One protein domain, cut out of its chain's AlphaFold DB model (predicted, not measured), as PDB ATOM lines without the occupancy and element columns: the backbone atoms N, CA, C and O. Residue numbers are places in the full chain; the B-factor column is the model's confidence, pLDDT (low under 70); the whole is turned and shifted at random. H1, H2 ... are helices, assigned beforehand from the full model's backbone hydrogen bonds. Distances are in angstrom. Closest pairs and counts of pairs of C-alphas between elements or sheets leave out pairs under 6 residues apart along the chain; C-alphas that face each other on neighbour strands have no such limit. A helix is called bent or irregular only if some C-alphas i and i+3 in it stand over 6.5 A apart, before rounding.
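AT A GLANCE: This is residues 150 to 218 of the 238 residues of the protein "Precorrin-2 dehydrogenase" of Desulfatirhabdium butyrativorans (UniProt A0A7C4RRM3). Two helices, H1 and H4, lie on two sides of a small helical body with a space between them; H2 folds back from H1 and lies over one side of that space, the short H5 lies over its other side, and the short H3 packs on both H1 and H4 near the first residues of each. H1 is the longest helix, and H2 runs the opposite way to both H1 and H4. The printed part has 69 residues with five named helices, in the order H1, H2, H3, H4, H5, and no named strand; its class is all helix, and the helix packing is mostly aligned. It is compact, with a radius of gyration of the C-alphas of 11.3 A, and its C-alphas span 34 by 24 by 22 A.

IN THESE COORDINATES: H1, residues 150 to 167, begins at C-alpha 150 at (-21.415, 25.638, 20.171) and is 26.0 A long from first to last C-alpha. H2, residues 172 to 184, is 19.5 A long and irregular: C-alphas 174 and 177 are 7.3 A apart. H3, residues 187 to 192, measures 8.6 A. H4, residues 196 to 207, measures 15.7 A and ends at C-alpha 207 at (-22.050, 9.138, 7.323). H5, residues 213 to 217, measures 6.0 A and ends at C-alpha 217 at (-16.461, 13.124, 21.416).

HOW THE PARTS SIT: H1 and H4 are each a hub, touching three other helices, and are apart from each other. H1 and H2 form a helical hairpin and only just touch, with 3 pairs of C-alphas within 8 A; the closest are those of Leu 166 and Pro 172, 7.0 A apart, and the helices run opposite ways at a shallow tilt of 30 degrees. H1 touches H3 with residues 150 to 154 alone; the closest C-alphas are those of Glu 150 and Arg 192, at 5.2 A, and the tilt of 36 degrees is only just steep. H1 touches H5 with residues 156 to 161 alone, closest at the C-alphas of Arg 160 and Leu 216, 6.4 A apart. H2 touches H4, with the C-alphas of Leu 178 and Thr 206 closest at 6.3 A; they run opposite ways at a shallow tilt of 34.5 degrees, only just short of steep. H3 and H4 form a second helical hairpin, with a shallow tilt of 13 degrees and the C-alphas of Ala 190 and Ile 199 closest at 5.9 A. H4 touches H5, closest at the C-alphas of Asp 200 and Phe 213, 6.0 A apart. H2 and H3 meet only through their link. In H1, H3, H4 and H5 every O i to N i+4 pair is within hydrogen-bond range; in H2 6 of 9 are.

THE WHOLE: The two C-alphas farthest apart are those of Glu 169 and Val 193, at 34.3 A. The printed part has no cut, and its four links between helices are tight. The mean pLDDT of the printed part is 89.5, and residues 168 to 173, of which 172 and 173 belong to H2, are under 70.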
ATOM      1  N   GLU A 150     -21.056  26.735  21.075       94.75
ATOM      2  CA  GLU A 150     -21.415  25.638  20.171       94.75
ATOM      3  C   GLU A 150     -20.427  25.478  19.011       94.75
ATOM      4  O   GLU A 150     -20.204  24.368  18.533       94.75
ATOM      5  N   TYR A 151     -19.775  26.566  18.585       96.50
ATOM      6  CA  TYR A 151     -18.791  26.531  17.503       96.50
ATOM      7  C   TYR A 151     -17.537  25.740  17.878       96.50
ATOM      8  O   TYR A 151     -16.939  25.104  17.010       96.50
ATOM      9  N   ALA A 152     -17.149  25.750  19.157       95.12
ATOM     10  CA  ALA A 152     -16.019  24.958  19.631       95.12
ATOM     11  C   ALA A 152     -16.326  23.459  19.512       95.12
ATOM     12  O   ALA A 152     -15.531  22.703  18.959       95.12
ATOM     13  N   VAL A 153     -17.515  23.055  19.970       95.50
ATOM     14  CA  VAL A 153     -17.999  21.667  19.918       95.50
ATOM     15  C   VAL A 153     -18.176  21.211  18.473       95.50
ATOM     16  O   VAL A 153     -17.732  20.130  18.100       95.50
ATOM     17  N   PHE A 154     -18.782  22.062  17.643       96.81
ATOM     18  CA  PHE A 154     -18.988  21.802  16.225       96.81
ATOM     19  C   PHE A 154     -17.668  21.546  15.493       96.81
ATOM     20  O   PHE A 154     -17.559  20.560  14.768       96.81
ATOM     21  N   LEU A 155     -16.651  22.391  15.690       96.44
ATOM     22  CA  LEU A 155     -15.365  22.212  15.016       96.44
ATOM     23  C   LEU A 155     -14.580  21.000  15.528       96.44
ATOM     24  O   LEU A 155     -13.966  20.319  14.705       96.44
ATOM     25  N   ASP A 156     -14.633  20.684  16.828       95.12
ATOM     26  CA  ASP A 156     -14.027  19.449  17.350       95.12
ATOM     27  C   ASP A 156     -14.698  18.217  16.719       95.12
ATOM     28  O   ASP A 156     -14.021  17.380  16.118       95.12
ATOM     29  N   LEU A 157     -16.036  18.162  16.719       95.38
ATOM     30  CA  LEU A 157     -16.789  17.072  16.094       95.38
ATOM     31  C   LEU A 157     -16.441  16.915  14.605       95.38
ATOM     32  O   LEU A 157     -16.090  15.820  14.162       95.38
ATOM     33  N   MET A 158     -16.466  18.008  13.836       95.12
ATOM     34  CA  MET A 158     -16.119  18.000  12.408       95.12
ATOM     35  C   MET A 158     -14.670  17.544  12.176       95.12
ATOM     36  O   MET A 158     -14.395  16.782  11.245       95.12
ATOM     37  N   GLY A 159     -13.741  17.957  13.041       93.44
ATOM     38  CA  GLY A 159     -12.346  17.524  13.005       93.44
ATOM     39  C   GLY A 159     -12.182  16.024  13.257       93.44
ATOM     40  O   GLY A 159     -11.405  15.363  12.563       93.44
ATOM     41  N   ARG A 160     -12.931  15.461  14.208       93.12
ATOM     42  CA  ARG A 160     -12.908  14.023  14.521       93.12
ATOM     43  C   ARG A 160     -13.551  13.177  13.429       93.12
ATOM     44  O   ARG A 160     -12.963  12.170  13.041       93.12
ATOM     45  N   ILE A 161     -14.673  13.631  12.864       92.38
ATOM     46  CA  ILE A 161     -15.294  13.019  11.679       92.38
ATOM     47  C   ILE A 161     -14.280  12.957  10.537       92.38
ATOM     48  O   ILE A 161     -14.044  11.890   9.975       92.38
ATOM     49  N   ARG A 162     -13.605  14.075  10.240       90.38
ATOM     50  CA  ARG A 162     -12.574  14.131   9.195       90.38
ATOM     51  C   ARG A 162     -11.429  13.159   9.449       90.38
ATOM     52  O   ARG A 162     -11.000  12.500   8.510       90.38
ATOM     53  N   LYS A 163     -10.928  13.060  10.682       89.31
ATOM     54  CA  LYS A 163      -9.862  12.101  11.024       89.31
ATOM     55  C   LYS A 163     -10.299  10.655  10.792       89.31
ATOM     56  O   LYS A 163      -9.512   9.890  10.252       89.31
ATOM     57  N   ARG A 164     -11.530  10.303  11.170       88.19
ATOM     58  CA  ARG A 164     -12.073   8.950  10.995       88.19
ATOM     59  C   ARG A 164     -12.293   8.616   9.517       88.19
ATOM     60  O   ARG A 164     -11.770   7.616   9.055       88.19
ATOM     61  N   LEU A 165     -12.937   9.507   8.761       86.06
ATOM     62  CA  LEU A 165     -13.167   9.323   7.323       86.06
ATOM     63  C   LEU A 165     -11.871   9.263   6.497       86.06
ATOM     64  O   LEU A 165     -11.808   8.556   5.502       86.06
ATOM     65  N   LEU A 166     -10.831  10.022   6.869       76.94
ATOM     66  CA  LEU A 166      -9.540   9.997   6.162       76.94
ATOM     67  C   LEU A 166      -8.643   8.817   6.561       76.94
ATOM     68  O   LEU A 166      -7.659   8.562   5.870       76.94
ATOM     69  N   ALA A 167      -8.942   8.115   7.658       75.31
ATOM     70  CA  ALA A 167      -8.253   6.868   7.989       75.31
ATOM     71  C   ALA A 167      -8.617   5.742   7.001       75.31
ATOM     72  O   ALA A 167      -7.854   4.797   6.828       75.31
ATOM     73  N   GLU A 168      -9.755   5.873   6.323       66.00
ATOM     74  CA  GLU A 168     -10.269   4.932   5.336       66.00
ATOM     75  C   GLU A 168      -9.839   5.356   3.919       66.00
ATOM     76  O   GLU A 168     -10.671   5.833   3.168       66.00
ATOM     77  N   GLU A 169      -8.542   5.262   3.580       55.75
ATOM     78  CA  GLU A 169      -7.876   5.314   2.241       55.75
ATOM     79  C   GLU A 169      -8.525   6.044   1.020       55.75
ATOM     80  O   GLU A 169      -8.149   5.791  -0.125       55.75
ATOM     81  N   HIS A 170      -9.437   7.002   1.189       54.94
ATOM     82  CA  HIS A 170     -10.147   7.657   0.087       54.94
ATOM     83  C   HIS A 170      -9.742   9.125  -0.077       54.94
ATOM     84  O   HIS A 170      -9.439   9.847   0.877       54.94
ATOM     85  N   ALA A 171      -9.728   9.565  -1.340       58.41
ATOM     86  CA  ALA A 171      -9.295  10.892  -1.756       58.41
ATOM     87  C   ALA A 171     -10.059  12.004  -0.996       58.41
ATOM     88  O   ALA A 171     -11.290  11.989  -0.996       58.41
ATOM     89  N   PRO A 172      -9.374  13.013  -0.418       60.31
ATOM     90  CA  PRO A 172      -9.992  14.052   0.419       60.31
ATOM     91  C   PRO A 172     -11.187  14.790  -0.204       60.31
ATOM     92  O   PRO A 172     -12.082  15.230   0.516       60.31
ATOM     93  N   GLU A 173     -11.224  14.910  -1.533       63.25
ATOM     94  CA  GLU A 173     -12.315  15.564  -2.267       63.25
ATOM     95  C   GLU A 173     -13.620  14.753  -2.276       63.25
ATOM     96  O   GLU A 173     -14.701  15.328  -2.399       63.25
ATOM     97  N   ALA A 174     -13.553  13.431  -2.079       71.19
ATOM     98  CA  ALA A 174     -14.735  12.570  -2.079       71.19
ATOM     99  C   ALA A 174     -15.681  12.889  -0.911       71.19
ATOM    100  O   ALA A 174     -16.893  12.760  -1.051       71.19
ATOM    101  N   HIS A 175     -15.162  13.369   0.223       83.06
ATOM    102  CA  HIS A 175     -15.954  13.581   1.441       83.06
ATOM    103  C   HIS A 175     -16.482  15.009   1.605       83.06
ATOM    104  O   HIS A 175     -17.257  15.267   2.524       83.06
ATOM    105  N   LYS A 176     -16.120  15.945   0.716       87.00
ATOM    106  CA  LYS A 176     -16.540  17.354   0.807       87.00
ATOM    107  C   LYS A 176     -18.063  17.507   0.917       87.00
ATOM    108  O   LYS A 176     -18.548  18.208   1.802       87.00
ATOM    109  N   HIS A 177     -18.800  16.795   0.068       90.62
ATOM    110  CA  HIS A 177     -20.263  16.835   0.040       90.62
ATOM    111  C   HIS A 177     -20.909  16.351   1.354       90.62
ATOM    112  O   HIS A 177     -21.980  16.831   1.725       90.62
ATOM    113  N   LEU A 178     -20.256  15.447   2.095       92.31
ATOM    114  CA  LEU A 178     -20.735  14.968   3.397       92.31
ATOM    115  C   LEU A 178     -20.680  16.089   4.439       92.31
ATOM    116  O   LEU A 178     -21.660  16.337   5.138       92.31
ATOM    117  N   PHE A 179     -19.568  16.827   4.500       93.44
ATOM    118  CA  PHE A 179     -19.435  17.973   5.406       93.44
ATOM    119  C   PHE A 179     -20.424  19.091   5.066       93.44
ATOM    120  O   PHE A 179     -21.039  19.659   5.968       93.44
ATOM    121  N   GLU A 180     -20.621  19.379   3.778       94.31
ATOM    122  CA  GLU A 180     -21.632  20.340   3.321       94.31
ATOM    123  C   GLU A 180     -23.047  19.898   3.723       94.31
ATOM    124  O   GLU A 180     -23.834  20.718   4.195       94.31
ATOM    125  N   THR A 181     -23.342  18.597   3.634       95.44
ATOM    126  CA  THR A 181     -24.626  18.018   4.055       95.44
ATOM    127  C   THR A 181     -24.845  18.148   5.564       95.44
ATOM    128  O   THR A 181     -25.937  18.524   5.986       95.44
ATOM    129  N   LEU A 182     -23.821  17.914   6.394       96.38
ATOM    130  CA  LEU A 182     -23.911  18.108   7.848       96.38
ATOM    131  C   LEU A 182     -24.168  19.577   8.217       96.38
ATOM    132  O   LEU A 182     -25.007  19.868   9.074       96.38
ATOM    133  N   ILE A 183     -23.479  20.509   7.548       96.06
ATOM    134  CA  ILE A 183     -23.665  21.953   7.746       96.06
ATOM    135  C   ILE A 183     -25.092  22.355   7.355       96.06
ATOM    136  O   ILE A 183     -25.811  22.937   8.168       96.06
ATOM    137  N   ALA A 184     -25.521  22.002   6.141       96.12
ATOM    138  CA  ALA A 184     -26.849  22.330   5.625       96.12
ATOM    139  C   ALA A 184     -27.977  21.636   6.408       96.12
ATOM    140  O   ALA A 184     -29.067  22.186   6.547       96.12
ATOM    141  N   GLY A 185     -27.710  20.454   6.971       96.12
ATOM    142  CA  GLY A 185     -28.635  19.697   7.815       96.12
ATOM    143  C   GLY A 185     -28.873  20.301   9.204       96.12
ATOM    144  O   GLY A 185     -29.719  19.805   9.951       96.12
ATOM    145  N   GLY A 186     -28.163  21.377   9.558       96.81
ATOM    146  CA  GLY A 186     -28.340  22.081  10.824       96.81
ATOM    147  C   GLY A 186     -27.617  21.422  11.997       96.81
ATOM    148  O   GLY A 186     -28.101  21.510  13.124       96.81
ATOM    149  N   LEU A 187     -26.467  20.778  11.756       97.12
ATOM    150  CA  LEU A 187     -25.652  20.184  12.821       97.12
ATOM    151  C   LEU A 187     -25.260  21.216  13.891       97.12
ATOM    152  O   LEU A 187     -25.368  20.935  15.080       97.12
ATOM    153  N   LEU A 188     -24.874  22.428  13.479       96.69
ATOM    154  CA  LEU A 188     -24.549  23.513  14.410       96.69
ATOM    155  C   LEU A 188     -25.741  23.879  15.309       96.69
ATOM    156  O   LEU A 188     -25.562  24.087  16.504       96.69
ATOM    157  N   GLU A 189     -26.954  23.923  14.751       96.44
ATOM    158  CA  GLU A 189     -28.166  24.218  15.521       96.44
ATOM    159  C   GLU A 189     -28.483  23.097  16.511       96.44
ATOM    160  O   GLU A 189     -28.788  23.366  17.666       96.44
ATOM    161  N   ALA A 190     -28.359  21.837  16.086       96.56
ATOM    162  CA  ALA A 190     -28.560  20.688  16.966       96.56
ATOM    163  C   ALA A 190     -27.586  20.704  18.159       96.56
ATOM    164  O   ALA A 190     -27.993  20.434  19.285       96.56
ATOM    165  N   ILE A 191     -26.326  21.099  17.929       96.19
ATOM    166  CA  ILE A 191     -25.336  21.309  18.995       96.19
ATOM    167  C   ILE A 191     -25.737  22.483  19.890       96.19
ATOM    168  O   ILE A 191     -25.690  22.344  21.110       96.19
ATOM    169  N   ARG A 192     -26.168  23.612  19.315       95.06
ATOM    170  CA  ARG A 192     -26.585  24.803  20.072       95.06
ATOM    171  C   ARG A 192     -27.660  24.485  21.107       95.06
ATOM    172  O   ARG A 192     -27.551  24.931  22.244       95.06
ATOM    173  N   VAL A 193     -28.671  23.703  20.730       95.38
ATOM    174  CA  VAL A 193     -29.764  23.305  21.637       95.38
ATOM    175  C   VAL A 193     -29.488  22.007  22.403       95.38
ATOM    176  O   VAL A 193     -30.364  21.506  23.100       95.38
ATOM    177  N   SER A 194     -28.276  21.462  22.289       94.31
ATOM    178  CA  SER A 194     -27.856  20.213  22.930       94.31
ATOM    179  C   SER A 194     -28.734  18.986  22.613       94.31
ATOM    180  O   SER A 194     -28.911  18.104  23.452       94.31
ATOM    181  N   ASP A 195     -29.281  18.905  21.395       95.19
ATOM    182  CA  ASP A 195     -30.135  17.795  20.946       95.19
ATOM    183  C   ASP A 195     -29.298  16.662  20.335       95.19
ATOM    184  O   ASP A 195     -29.136  16.541  19.119       95.19
ATOM    185  N   GLU A 196     -28.763  15.809  21.209       94.31
ATOM    186  CA  GLU A 196     -27.925  14.665  20.833       94.31
ATOM    187  C   GLU A 196     -28.635  13.693  19.879       94.31
ATOM    188  O   GLU A 196     -28.023  13.189  18.940       94.31
ATOM    189  N   ARG A 197     -29.952  13.495  20.036       95.00
ATOM    190  CA  ARG A 197     -30.728  12.618  19.143       95.00
ATOM    191  C   ARG A 197     -30.744  13.161  17.722       95.00
ATOM    192  O   ARG A 197     -30.599  12.400  16.766       95.00
ATOM    193  N   ARG A 198     -30.922  14.476  17.572       96.06
ATOM    194  CA  ARG A 198     -30.873  15.134  16.264       96.06
ATOM    195  C   ARG A 198     -29.471  15.104  15.666       96.06
ATOM    196  O   ARG A 198     -29.360  14.930  14.452       96.06
ATOM    197  N   ILE A 199     -28.429  15.245  16.487       96.81
ATOM    198  CA  ILE A 199     -27.036  15.095  16.047       96.81
ATOM    199  C   ILE A 199     -26.816  13.682  15.500       96.81
ATOM    200  O   ILE A 199     -26.435  13.540  14.340       96.81
ATOM    201  N   ASP A 200     -27.129  12.643  16.272       96.31
ATOM    202  CA  ASP A 200     -26.928  11.253  15.858       96.31
ATOM    203  C   ASP A 200     -27.757  10.879  14.626       96.31
ATOM    204  O   ASP A 200     -27.255  10.198  13.736       96.31
ATOM    205  N   ALA A 201     -28.992  11.372  14.513       96.19
ATOM    206  CA  ALA A 201     -29.814  11.159  13.323       96.19
ATOM    207  C   ALA A 201     -29.229  11.835  12.067       96.19
ATOM    208  O   ALA A 201     -29.402  11.335  10.953       96.19
ATOM    209  N   LEU A 202     -28.561  12.986  12.222       96.69
ATOM    210  CA  LEU A 202     -27.847  13.662  11.136       96.69
ATOM    211  C   LEU A 202     -26.579  12.904  10.742       96.69
ATOM    212  O   LEU A 202     -26.342  12.722   9.546       96.69
ATOM    213  N   LEU A 203     -25.793  12.460  11.727       95.94
ATOM    214  CA  LEU A 203     -24.576  11.684  11.502       95.94
ATOM    215  C   LEU A 203     -24.898  10.357  10.817       95.94
ATOM    216  O   LEU A 203     -24.336  10.079   9.766       95.94
ATOM    217  N   GLU A 204     -25.869   9.599  11.323       95.06
ATOM    218  CA  GLU A 204     -26.253   8.301  10.765       95.06
ATOM    219  C   GLU A 204     -26.756   8.407   9.328       95.06
ATOM    220  O   GLU A 204     -26.319   7.656   8.458       95.06
ATOM    221  N   ARG A 205     -27.628   9.382   9.046       95.06
ATOM    222  CA  ARG A 205     -28.160   9.589   7.694       95.06
ATOM    223  C   ARG A 205     -27.083  10.008   6.689       95.06
ATOM    224  O   ARG A 205     -27.250   9.752   5.501       95.06
ATOM    225  N   THR A 206     -26.041  10.703   7.143       93.94
ATOM    226  CA  THR A 206     -25.033  11.299   6.253       93.94
ATOM    227  C   THR A 206     -23.788  10.430   6.121       93.94
ATOM    228  O   THR A 206     -23.229  10.338   5.036       93.94
ATOM    229  N   LEU A 207     -23.340   9.818   7.216       92.12
ATOM    230  CA  LEU A 207     -22.050   9.138   7.323       92.12
ATOM    231  C   LEU A 207     -22.176   7.632   7.568       92.12
ATOM    232  O   LEU A 207     -21.252   6.917   7.211       92.12
ATOM    233  N   GLY A 208     -23.285   7.164   8.148       90.94
ATOM    234  CA  GLY A 208     -23.470   5.767   8.546       90.94
ATOM    235  C   GLY A 208     -23.682   5.582  10.052       90.94
ATOM    236  O   GLY A 208     -23.383   6.455  10.870       90.94
ATOM    237  N   SER A 209     -24.240   4.429  10.426       88.00
ATOM    238  CA  SER A 209     -24.650   4.083  11.799       88.00
ATOM    239  C   SER A 209     -23.515   4.043  12.832       88.00
ATOM    240  O   SER A 209     -23.765   4.101  14.035       88.00
ATOM    241  N   GLU A 210     -22.278   3.953  12.360       86.62
ATOM    242  CA  GLU A 210     -21.038   3.894  13.126       86.62
ATOM    243  C   GLU A 210     -20.517   5.273  13.561       86.62
ATOM    244  O   GLU A 210     -19.536   5.354  14.304       86.62
ATOM    245  N   PHE A 211     -21.149   6.361  13.111       90.25
ATOM    246  CA  PHE A 211     -20.839   7.725  13.533       90.25
ATOM    247  C   PHE A 211     -21.845   8.182  14.592       90.25
ATOM    248  O   PHE A 211     -22.881   8.766  14.278       90.25
ATOM    249  N   ARG A 212     -21.518   7.936  15.865       92.25
ATOM    250  CA  ARG A 212     -22.276   8.443  17.019       92.25
ATOM    251  C   ARG A 212     -21.530   9.570  17.714       92.25
ATOM    252  O   ARG A 212     -20.304   9.538  17.842       92.25
ATOM    253  N   PHE A 213     -22.269  10.557  18.201       91.44
ATOM    254  CA  PHE A 213     -21.720  11.737  18.851       91.44
ATOM    255  C   PHE A 213     -20.865  11.374  20.069       91.44
ATOM    256  O   PHE A 213     -19.714  11.804  20.154       91.44
ATOM    257  N   GLN A 214     -21.380  10.533  20.972       89.38
ATOM    258  CA  GLN A 214     -20.643  10.126  22.177       89.38
ATOM    259  C   GLN A 214     -19.349   9.380  21.851       89.38
ATOM    260  O   GLN A 214     -18.325   9.620  22.488       89.38
ATOM    261  N   GLU A 215     -19.374   8.509  20.841       89.25
ATOM    262  CA  GLU A 215     -18.192   7.759  20.406       89.25
ATOM    263  C   GLU A 215     -17.117   8.682  19.835       89.25
ATOM    264  O   GLU A 215     -15.929   8.509  20.106       89.25
ATOM    265  N   LEU A 216     -17.528   9.685  19.057       89.88
ATOM    266  CA  LEU A 216     -16.607  10.653  18.478       89.88
ATOM    267  C   LEU A 216     -16.041  11.581  19.553       89.88
ATOM    268  O   LEU A 216     -14.839  11.833  19.560       89.88
ATOM    269  N   MET A 217     -16.867  12.084  20.467       88.94
ATOM    270  CA  MET A 217     -16.461  13.124  21.416       88.94
ATOM    271  C   MET A 217     -15.799  12.572  22.685       88.94
ATOM    272  O   MET A 217     -14.940  13.244  23.260       88.94
ATOM    273  N   GLY A 218     -16.108  11.336  23.088       76.38
ATOM    274  CA  GLY A 218     -15.536  10.673  24.270       76.38
ATOM    275  C   GLY A 218     -16.009  11.243  25.616       76.38
ATOM    276  O   GLY A 218     -15.566  10.781  26.666       76.38
TER     277      GLY A 218